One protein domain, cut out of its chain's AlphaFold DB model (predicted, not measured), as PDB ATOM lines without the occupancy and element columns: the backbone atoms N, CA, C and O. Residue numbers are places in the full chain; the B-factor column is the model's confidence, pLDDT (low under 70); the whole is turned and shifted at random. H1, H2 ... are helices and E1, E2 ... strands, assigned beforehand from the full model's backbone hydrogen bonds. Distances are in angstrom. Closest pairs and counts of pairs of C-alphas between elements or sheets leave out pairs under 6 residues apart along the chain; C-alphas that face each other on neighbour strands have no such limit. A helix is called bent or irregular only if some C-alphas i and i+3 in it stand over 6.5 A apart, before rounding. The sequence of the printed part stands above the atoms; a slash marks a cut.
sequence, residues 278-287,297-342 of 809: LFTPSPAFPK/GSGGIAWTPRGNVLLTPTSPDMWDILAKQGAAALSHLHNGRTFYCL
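What this domain is: This is residues 278 to 287 and 297 to 342 of the 809 residues of an uncharacterized protein of Botryobasidium botryosum FD-172 SS1 (UniProt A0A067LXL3). A small twisted sheet of four short strands has one kinked helix, H1, over one face and its other face bare, giving two layers, a helix layer and a sheet layer. H1 packs mostly on E4 and E1 at one end of the sheet, while the hairpin of E2 and E3 makes the other end. The printed part has 56 residues, with four named strands and one named helix in the order E1, E2, E3, H1, E4. The sheet runs E2, E3, E1, E4, all antiparallel, and the class is mixed, helices and strands. The whole is compact, with a radius of gyration of the C-alphas of 11.1 A, and elongated in outline, spanning 33 by 21 by 18 A.

Where its parts are: E1, residues 278 to 282, begins at C-alpha 278, (-35.745, -45.645, -37.040), and is 13.5 A long. E2 is residues 301 to 303 and E3 is residues 309 to 311. H1, residues 316 to 333, measures 23.4 A from C-alpha 316 at (-29.606, -57.801, -30.007) to C-alpha 333. It is irregular, with C-alphas 317 and 320 7.2 A apart, and has a kink of 60 degrees near residue 325. E4, residues 338 to 341, is 10.3 A long and ends at C-alpha 341, (-30.925, -42.042, -36.873).

How they stand to each other: The pairing of E1 is staggered: residues 278 to 279 pair with E3 and residues 279 to 282 with E4. N 279 and O 309 are 2.8 A apart, within hydrogen-bond range, and so are N 280 and O 340, at 2.8 A. E2 and E3 form a hairpin, with N 310 and O 302 within hydrogen-bond range at 2.8 A. E2 and E4 are the edge strands. H1 is on the sheet at a height over the sheet of 7.7 A. It lies over E1 and, only just, over E4, on which 3 of its C-alphas fall. It runs along the strands, at 19 degrees to E1 on the local plane. The closest C-alphas of H1 and E4 are those of Ala 327 and Phe 339, 5.0 A apart. E3, H1 and E4 form a split strand-helix-strand unit, two strands running the same way with E1 between them, and its crossover is right-handed. In H1, 10 of 14 O i to N i+4 pairs are within hydrogen-bond range. E3 and E4 are apart.

The domain as a whole: The two C-alphas farthest apart, those of Lys 287 and Asp 317, are 34.3 A apart. Residues 288 to 296 are not printed, and C-alphas 287 and 297 are 21.1 A apart across the cut. The links E2 to E3, E3 to H1 and H1 to E4 are tight. The mean pLDDT of the printed part is 72.4, and 17 residues are under 70, among them 297 to 300 and 314 to 318.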
ATOM      1  N   LEU A 278     -35.076 -46.601 -36.166       79.56
ATOM      2  CA  LEU A 278     -35.745 -45.645 -37.040       79.56
ATOM      3  C   LEU A 278     -34.756 -44.615 -37.611       79.56
ATOM      4  O   LEU A 278     -34.014 -43.991 -36.853       79.56
ATOM      5  N   PHE A 279     -34.830 -44.349 -38.914       81.75
ATOM      6  CA  PHE A 279     -34.067 -43.330 -39.640       81.75
ATOM      7  C   PHE A 279     -34.997 -42.378 -40.393       81.75
ATOM      8  O   PHE A 279     -35.981 -42.816 -40.990       81.75
ATOM      9  N   THR A 280     -34.675 -41.085 -40.423       82.62
ATOM     10  CA  THR A 280     -35.395 -40.089 -41.230       82.62
ATOM     11  C   THR A 280     -34.553 -39.616 -42.421       82.62
ATOM     12  O   THR A 280     -33.376 -39.301 -42.227       82.62
ATOM     13  N   PRO A 281     -35.106 -39.587 -43.646       82.56
ATOM     14  CA  PRO A 281     -34.415 -39.095 -44.832       82.56
ATOM     15  C   PRO A 281     -34.384 -37.564 -44.900       82.56
ATOM     16  O   PRO A 281     -35.358 -36.886 -44.564       82.56
ATOM     17  N   SER A 282     -33.286 -37.021 -45.422       76.31
ATOM     18  CA  SER A 282     -33.104 -35.603 -45.715       76.31
ATOM     19  C   SER A 282     -32.554 -35.416 -47.140       76.31
ATOM     20  O   SER A 282     -31.475 -35.928 -47.440       76.31
ATOM     21  N   PRO A 283     -33.274 -34.712 -48.039       75.75
ATOM     22  CA  PRO A 283     -34.656 -34.249 -47.880       75.75
ATOM     23  C   PRO A 283     -35.643 -35.419 -47.708       75.75
ATOM     24  O   PRO A 283     -35.335 -36.567 -48.031       75.75
ATOM     25  N   ALA A 284     -36.849 -35.125 -47.216       72.31
ATOM     26  CA  ALA A 284     -37.919 -36.115 -47.102       72.31
ATOM     27  C   ALA A 284     -38.322 -36.684 -48.479       72.31
ATOM     28  O   ALA A 284     -38.029 -36.098 -49.528       72.31
ATOM     29  N   PHE A 285     -38.979 -37.845 -48.513       72.12
ATOM     30  CA  PHE A 285     -39.585 -38.333 -49.759       72.12
ATOM     31  C   PHE A 285     -40.830 -37.499 -50.110       72.12
ATOM     32  O   PHE A 285     -41.543 -37.075 -49.194       72.12
ATOM     33  N   PRO A 286     -41.098 -37.242 -51.408       60.72
ATOM     34  CA  PRO A 286     -42.395 -36.735 -51.845       60.72
ATOM     35  C   PRO A 286     -43.507 -37.655 -51.331       60.72
ATOM     36  O   PRO A 286     -43.316 -38.867 -51.257       60.72
ATOM     37  N   LYS A 287     -44.660 -37.091 -50.962       53.00
ATOM     38  CA  LYS A 287     -45.799 -37.905 -50.502       53.00
ATOM     39  C   LYS A 287     -46.482 -38.661 -51.638       53.00
ATOM     40  O   LYS A 287     -47.071 -39.706 -51.397       53.00
ATOM     41  N   GLY A 297     -43.670 -57.507 -45.199       47.25
ATOM     42  CA  GLY A 297     -42.551 -57.797 -44.303       47.25
ATOM     43  C   GLY A 297     -41.924 -59.171 -44.526       47.25
ATOM     44  O   GLY A 297     -42.479 -60.171 -44.078       47.25
ATOM     45  N   SER A 298     -40.730 -59.211 -45.119       41.84
ATOM     46  CA  SER A 298     -39.899 -60.422 -45.195       41.84
ATOM     47  C   SER A 298     -38.400 -60.085 -45.253       41.84
ATOM     48  O   SER A 298     -37.739 -60.336 -46.255       41.84
ATOM     49  N   GLY A 299     -37.871 -59.500 -44.168       50.81
ATOM     50  CA  GLY A 299     -36.431 -59.252 -43.993       50.81
ATOM     51  C   GLY A 299     -36.075 -57.859 -43.463       50.81
ATOM     52  O   GLY A 299     -35.728 -56.981 -44.240       50.81
ATOM     53  N   GLY A 300     -36.116 -57.665 -42.139       63.00
ATOM     54  CA  GLY A 300     -35.368 -56.616 -41.417       63.00
ATOM     55  C   GLY A 300     -35.674 -55.132 -41.684       63.00
ATOM     56  O   GLY A 300     -35.198 -54.305 -40.916       63.00
ATOM     57  N   ILE A 301     -36.442 -54.764 -42.711       75.81
ATOM     58  CA  ILE A 301     -36.663 -53.369 -43.132       75.81
ATOM     59  C   ILE A 301     -38.165 -53.105 -43.300       75.81
ATOM     60  O   ILE A 301     -38.879 -53.916 -43.888       75.81
ATOM     61  N   ALA A 302     -38.650 -51.967 -42.800       76.00
ATOM     62  CA  ALA A 302     -40.025 -51.506 -42.983       76.00
ATOM     63  C   ALA A 302     -40.095 -49.977 -43.125       76.00
ATOM     64  O   ALA A 302     -39.320 -49.251 -42.506       76.00
ATOM     65  N   TRP A 303     -41.058 -49.467 -43.894       74.88
ATOM     66  CA  TRP A 303     -41.331 -48.028 -43.980       74.88
ATOM     67  C   TRP A 303     -42.469 -47.625 -43.045       74.88
ATOM     68  O   TRP A 303     -43.475 -48.321 -42.915       74.88
ATOM     69  N   THR A 304     -42.323 -46.473 -42.394       68.19
ATOM     70  CA  THR A 304     -43.389 -45.883 -41.573       68.19
ATOM     71  C   THR A 304     -44.288 -44.957 -42.406       68.19
ATOM     72  O   THR A 304     -43.789 -44.301 -43.323       68.19
ATOM     73  N   PRO A 305     -45.565 -44.743 -42.018       54.78
ATOM     74  CA  PRO A 305     -46.474 -43.770 -42.655       54.78
ATOM     75  C   PRO A 305     -46.053 -42.285 -42.570       54.78
ATOM     76  O   PRO A 305     -46.862 -41.388 -42.797       54.78
ATOM     77  N   ARG A 306     -44.808 -41.998 -42.165       57.44
ATOM     78  CA  ARG A 306     -44.201 -40.659 -42.124       57.44
ATOM     79  C   ARG A 306     -42.969 -40.532 -43.031       57.44
ATOM     80  O   ARG A 306     -42.284 -39.521 -42.949       57.44
ATOM     81  N   GLY A 307     -42.675 -41.540 -43.857       67.69
ATOM     82  CA  GLY A 307     -41.504 -41.548 -44.742       67.69
ATOM     83  C   GLY A 307     -40.174 -41.835 -44.033       67.69
ATOM     84  O   GLY A 307     -39.120 -41.637 -44.626       67.69
ATOM     85  N   ASN A 308     -40.206 -42.299 -42.780       79.75
ATOM     86  CA  ASN A 308     -39.024 -42.772 -42.052       79.75
ATOM     87  C   ASN A 308     -38.858 -44.289 -42.246       79.75
ATOM     88  O   ASN A 308     -39.860 -45.012 -42.215       79.75
ATOM     89  N   VAL A 309     -37.616 -44.759 -42.371       81.75
ATOM     90  CA  VAL A 309     -37.245 -46.184 -42.461       81.75
ATOM     91  C   VAL A 309     -37.086 -46.764 -41.061       81.75
ATOM     92  O   VAL A 309     -36.574 -46.088 -40.177       81.75
ATOM     93  N   LEU A 310     -37.489 -48.012 -40.858       78.75
ATOM     94  CA  LEU A 310     -37.349 -48.775 -39.624       78.75
ATOM     95  C   LEU A 310     -36.539 -50.047 -39.920       78.75
ATOM     96  O   LEU A 310     -36.984 -50.886 -40.701       78.75
ATOM     97  N   LEU A 311     -35.360 -50.183 -39.313       80.69
ATOM     98  CA  LEU A 311     -34.508 -51.371 -39.406       80.69
ATOM     99  C   LEU A 311     -34.652 -52.212 -38.130       80.69
ATOM    100  O   LEU A 311     -34.376 -51.738 -37.030       80.69
ATOM    101  N   THR A 312     -35.060 -53.468 -38.263       76.00
ATOM    102  CA  THR A 312     -35.220 -54.410 -37.149       76.00
ATOM    103  C   THR A 312     -34.052 -55.399 -37.154       76.00
ATOM    104  O   THR A 312     -33.998 -56.245 -38.051       76.00
ATOM    105  N   PRO A 313     -33.118 -55.335 -36.185       70.88
ATOM    106  CA  PRO A 313     -32.004 -56.276 -36.123       70.88
ATOM    107  C   PRO A 313     -32.488 -57.698 -35.810       70.88
ATOM    108  O   PRO A 313     -33.398 -57.901 -35.004       70.88
ATOM    109  N   THR A 314     -31.851 -58.696 -36.423       68.00
ATOM    110  CA  THR A 314     -32.167 -60.123 -36.230       68.00
ATOM    111  C   THR A 314     -31.572 -60.726 -34.950       68.00
ATOM    112  O   THR A 314     -32.009 -61.795 -34.530       68.00
ATOM    113  N   SER A 315     -30.642 -60.035 -34.278       64.81
ATOM    114  CA  SER A 315     -30.224 -60.314 -32.896       64.81
ATOM    115  C   SER A 315     -29.928 -59.004 -32.140       64.81
ATOM    116  O   SER A 315     -29.719 -57.969 -32.777       64.81
ATOM    117  N   PRO A 316     -29.892 -59.005 -30.792       58.97
ATOM    118  CA  PRO A 316     -29.606 -57.801 -30.007       58.97
ATOM    119  C   PRO A 316     -28.235 -57.182 -30.320       58.97
ATOM    120  O   PRO A 316     -28.099 -55.960 -30.322       58.97
ATOM    121  N   ASP A 317     -27.250 -58.023 -30.637       64.38
ATOM    122  CA  ASP A 317     -25.831 -57.672 -30.807       64.38
ATOM    123  C   ASP A 317     -25.507 -57.038 -32.176       64.38
ATOM    124  O   ASP A 317     -24.345 -56.865 -32.528       64.38
ATOM    125  N   MET A 318     -26.540 -56.719 -32.965       66.69
ATOM    126  CA  MET A 318     -26.447 -55.936 -34.204       66.69
ATOM    127  C   MET A 318     -27.152 -54.576 -34.095       66.69
ATOM    128  O   MET A 318     -27.192 -53.825 -35.069       66.69
ATOM    129  N   TRP A 319     -27.731 -54.239 -32.934       72.94
ATOM    130  CA  TRP A 319     -28.470 -52.987 -32.753       72.94
ATOM    131  C   TRP A 319     -27.575 -51.751 -32.926       72.94
ATOM    132  O   TRP A 319     -27.947 -50.804 -33.616       72.94
ATOM    133  N   ASP A 320     -26.385 -51.770 -32.326       64.69
ATOM    134  CA  ASP A 320     -25.401 -50.689 -32.386       64.69
ATOM    135  C   ASP A 320     -24.747 -50.588 -33.774       64.69
ATOM    136  O   ASP A 320     -24.559 -49.482 -34.280       64.69
ATOM    137  N   ILE A 321     -24.487 -51.730 -34.423       73.00
ATOM    138  CA  ILE A 321     -24.009 -51.799 -35.810       73.00
ATOM    139  C   ILE A 321     -25.022 -51.123 -36.739       73.00
ATOM    140  O   ILE A 321     -24.639 -50.251 -37.520       73.00
ATOM    141  N   LEU A 322     -26.315 -51.452 -36.623       74.81
ATOM    142  CA  LEU A 322     -27.367 -50.769 -37.380       74.81
ATOM    143  C   LEU A 322     -27.448 -49.281 -37.024       74.81
ATOM    144  O   LEU A 322     -27.548 -48.462 -37.930       74.81
ATOM    145  N   ALA A 323     -27.380 -48.905 -35.745       71.25
ATOM    146  CA  ALA A 323     -27.482 -47.508 -35.327       71.25
ATOM    147  C   ALA A 323     -26.329 -46.624 -35.840       71.25
ATOM    148  O   ALA A 323     -26.577 -45.465 -36.174       71.25
ATOM    149  N   LYS A 324     -25.108 -47.171 -35.939       72.06
ATOM    150  CA  LYS A 324     -23.931 -46.507 -36.526       72.06
ATOM    151  C   LYS A 324     -23.973 -46.514 -38.060       72.06
ATOM    152  O   LYS A 324     -23.923 -45.464 -38.689       72.06
ATOM    153  N   GLN A 325     -24.072 -47.697 -38.672       77.75
ATOM    154  CA  GLN A 325     -23.842 -47.892 -40.112       77.75
ATOM    155  C   GLN A 325     -25.109 -47.768 -40.973       77.75
ATOM    156  O   GLN A 325     -25.021 -47.532 -42.177       77.75
ATOM    157  N   GLY A 326     -26.301 -47.892 -40.381       80.94
ATOM    158  CA  GLY A 326     -27.576 -47.875 -41.104       80.94
ATOM    159  C   GLY A 326     -27.836 -46.572 -41.862       80.94
ATOM    160  O   GLY A 326     -28.410 -46.608 -42.945       80.94
ATOM    161  N   ALA A 327     -27.346 -45.433 -41.361       80.38
ATOM    162  CA  ALA A 327     -27.444 -44.149 -42.057       80.38
ATOM    163  C   ALA A 327     -26.638 -44.134 -43.371       80.38
ATOM    164  O   ALA A 327     -27.147 -43.692 -44.404       80.38
ATOM    165  N   ALA A 328     -25.412 -44.668 -43.353       78.19
ATOM    166  CA  ALA A 328     -24.571 -44.797 -44.542       78.19
ATOM    167  C   ALA A 328     -25.141 -45.840 -45.517       78.19
ATOM    168  O   ALA A 328     -25.278 -45.561 -46.706       78.19
ATOM    169  N   ALA A 329     -25.560 -47.006 -45.013       79.50
ATOM    170  CA  ALA A 329     -26.176 -48.056 -45.823       79.50
ATOM    171  C   ALA A 329     -27.452 -47.568 -46.538       79.50
ATOM    172  O   ALA A 329     -27.601 -47.784 -47.739       79.50
ATOM    173  N   LEU A 330     -28.341 -46.851 -45.840       82.12
ATOM    174  CA  LEU A 330     -29.539 -46.259 -46.444       82.12
ATOM    175  C   LEU A 330     -29.205 -45.142 -47.443       82.12
ATOM    176  O   LEU A 330     -29.874 -45.036 -48.467       82.12
ATOM    177  N   SER A 331     -28.148 -44.359 -47.206       83.06
ATOM    178  CA  SER A 331     -27.666 -43.371 -48.180       83.06
ATOM    179  C   SER A 331     -27.195 -44.033 -49.480       83.06
ATOM    180  O   SER A 331     -27.627 -43.639 -50.565       83.06
ATOM    181  N   HIS A 332     -26.405 -45.111 -49.394       78.81
ATOM    182  CA  HIS A 332     -26.004 -45.897 -50.565       78.81
ATOM    183  C   HIS A 332     -27.199 -46.537 -51.294       78.81
ATOM    184  O   HIS A 332     -27.227 -46.537 -52.522       78.81
ATOM    185  N   LEU A 333     -28.202 -47.039 -50.563       76.56
ATOM    186  CA  LEU A 333     -29.414 -47.647 -51.138       76.56
ATOM    187  C   LEU A 333     -30.372 -46.633 -51.790       76.56
ATOM    188  O   LEU A 333     -31.191 -47.019 -52.623       76.56
ATOM    189  N   HIS A 334     -30.286 -45.349 -51.435       77.88
ATOM    190  CA  HIS A 334     -31.178 -44.293 -51.924       77.88
ATOM    191  C   HIS A 334     -30.412 -43.140 -52.590       77.88
ATOM    192  O   HIS A 334     -30.665 -41.964 -52.318       77.88
ATOM    193  N   ASN A 335     -29.497 -43.485 -53.502       80.50
ATOM    194  CA  ASN A 335     -28.810 -42.560 -54.414       80.50
ATOM    195  C   ASN A 335     -28.107 -41.376 -53.713       80.50
ATOM    196  O   ASN A 335     -28.163 -40.243 -54.188       80.50
ATOM    197  N   GLY A 336     -27.463 -41.624 -52.569       78.50
ATOM    198  CA  GLY A 336     -26.708 -40.619 -51.810       78.50
ATOM    199  C   GLY A 336     -27.559 -39.687 -50.939       78.50
ATOM    200  O   GLY A 336     -27.037 -38.716 -50.388       78.50
ATOM    201  N   ARG A 337     -28.866 -39.949 -50.799       81.44
ATOM    202  CA  ARG A 337     -29.758 -39.191 -49.908       81.44
ATOM    203  C   ARG A 337     -29.351 -39.387 -48.446       81.44
ATOM    204  O   ARG A 337     -29.248 -40.513 -47.978       81.44
ATOM    205  N   THR A 338     -29.186 -38.303 -47.692       81.38
ATOM    206  CA  THR A 338     -28.790 -38.371 -46.278       81.38
ATOM    207  C   THR A 338     -29.886 -39.002 -45.411       81.38
ATOM    208  O   THR A 338     -31.067 -38.704 -45.587       81.38
ATOM    209  N   PHE A 339     -29.504 -39.826 -44.432       82.31
ATOM    210  CA  PHE A 339     -30.402 -40.354 -43.398       82.31
ATOM    211  C   PHE A 339     -29.862 -40.032 -42.005       82.31
ATOM    212  O   PHE A 339     -28.665 -40.146 -41.762       82.31
ATOM    213  N   TYR A 340     -30.753 -39.695 -41.072       76.69
ATOM    214  CA  TYR A 340     -30.417 -39.455 -39.667       76.69
ATOM    215  C   TYR A 340     -31.112 -40.478 -38.765       76.69
ATOM    216  O   TYR A 340     -32.324 -40.672 -38.866       76.69
ATOM    217  N   CYS A 341     -30.364 -41.122 -37.865       77.81
ATOM    218  CA  CYS A 341     -30.925 -42.042 -36.873       77.81
ATOM    219  C   CYS A 341     -31.778 -41.271 -35.845       77.81
ATOM    220  O   CYS A 341     -31.290 -40.350 -35.193       77.81
ATOM    221  N   LEU A 342     -33.054 -41.645 -35.707       65.19
ATOM    222  CA  LEU A 342     -34.020 -41.041 -34.779       65.19
ATOM    223  C   LEU A 342     -34.136 -41.800 -33.449       65.19
ATOM    224  O   LEU A 342     -34.464 -41.211 -32.418       65.19
TER     225      LEU A 342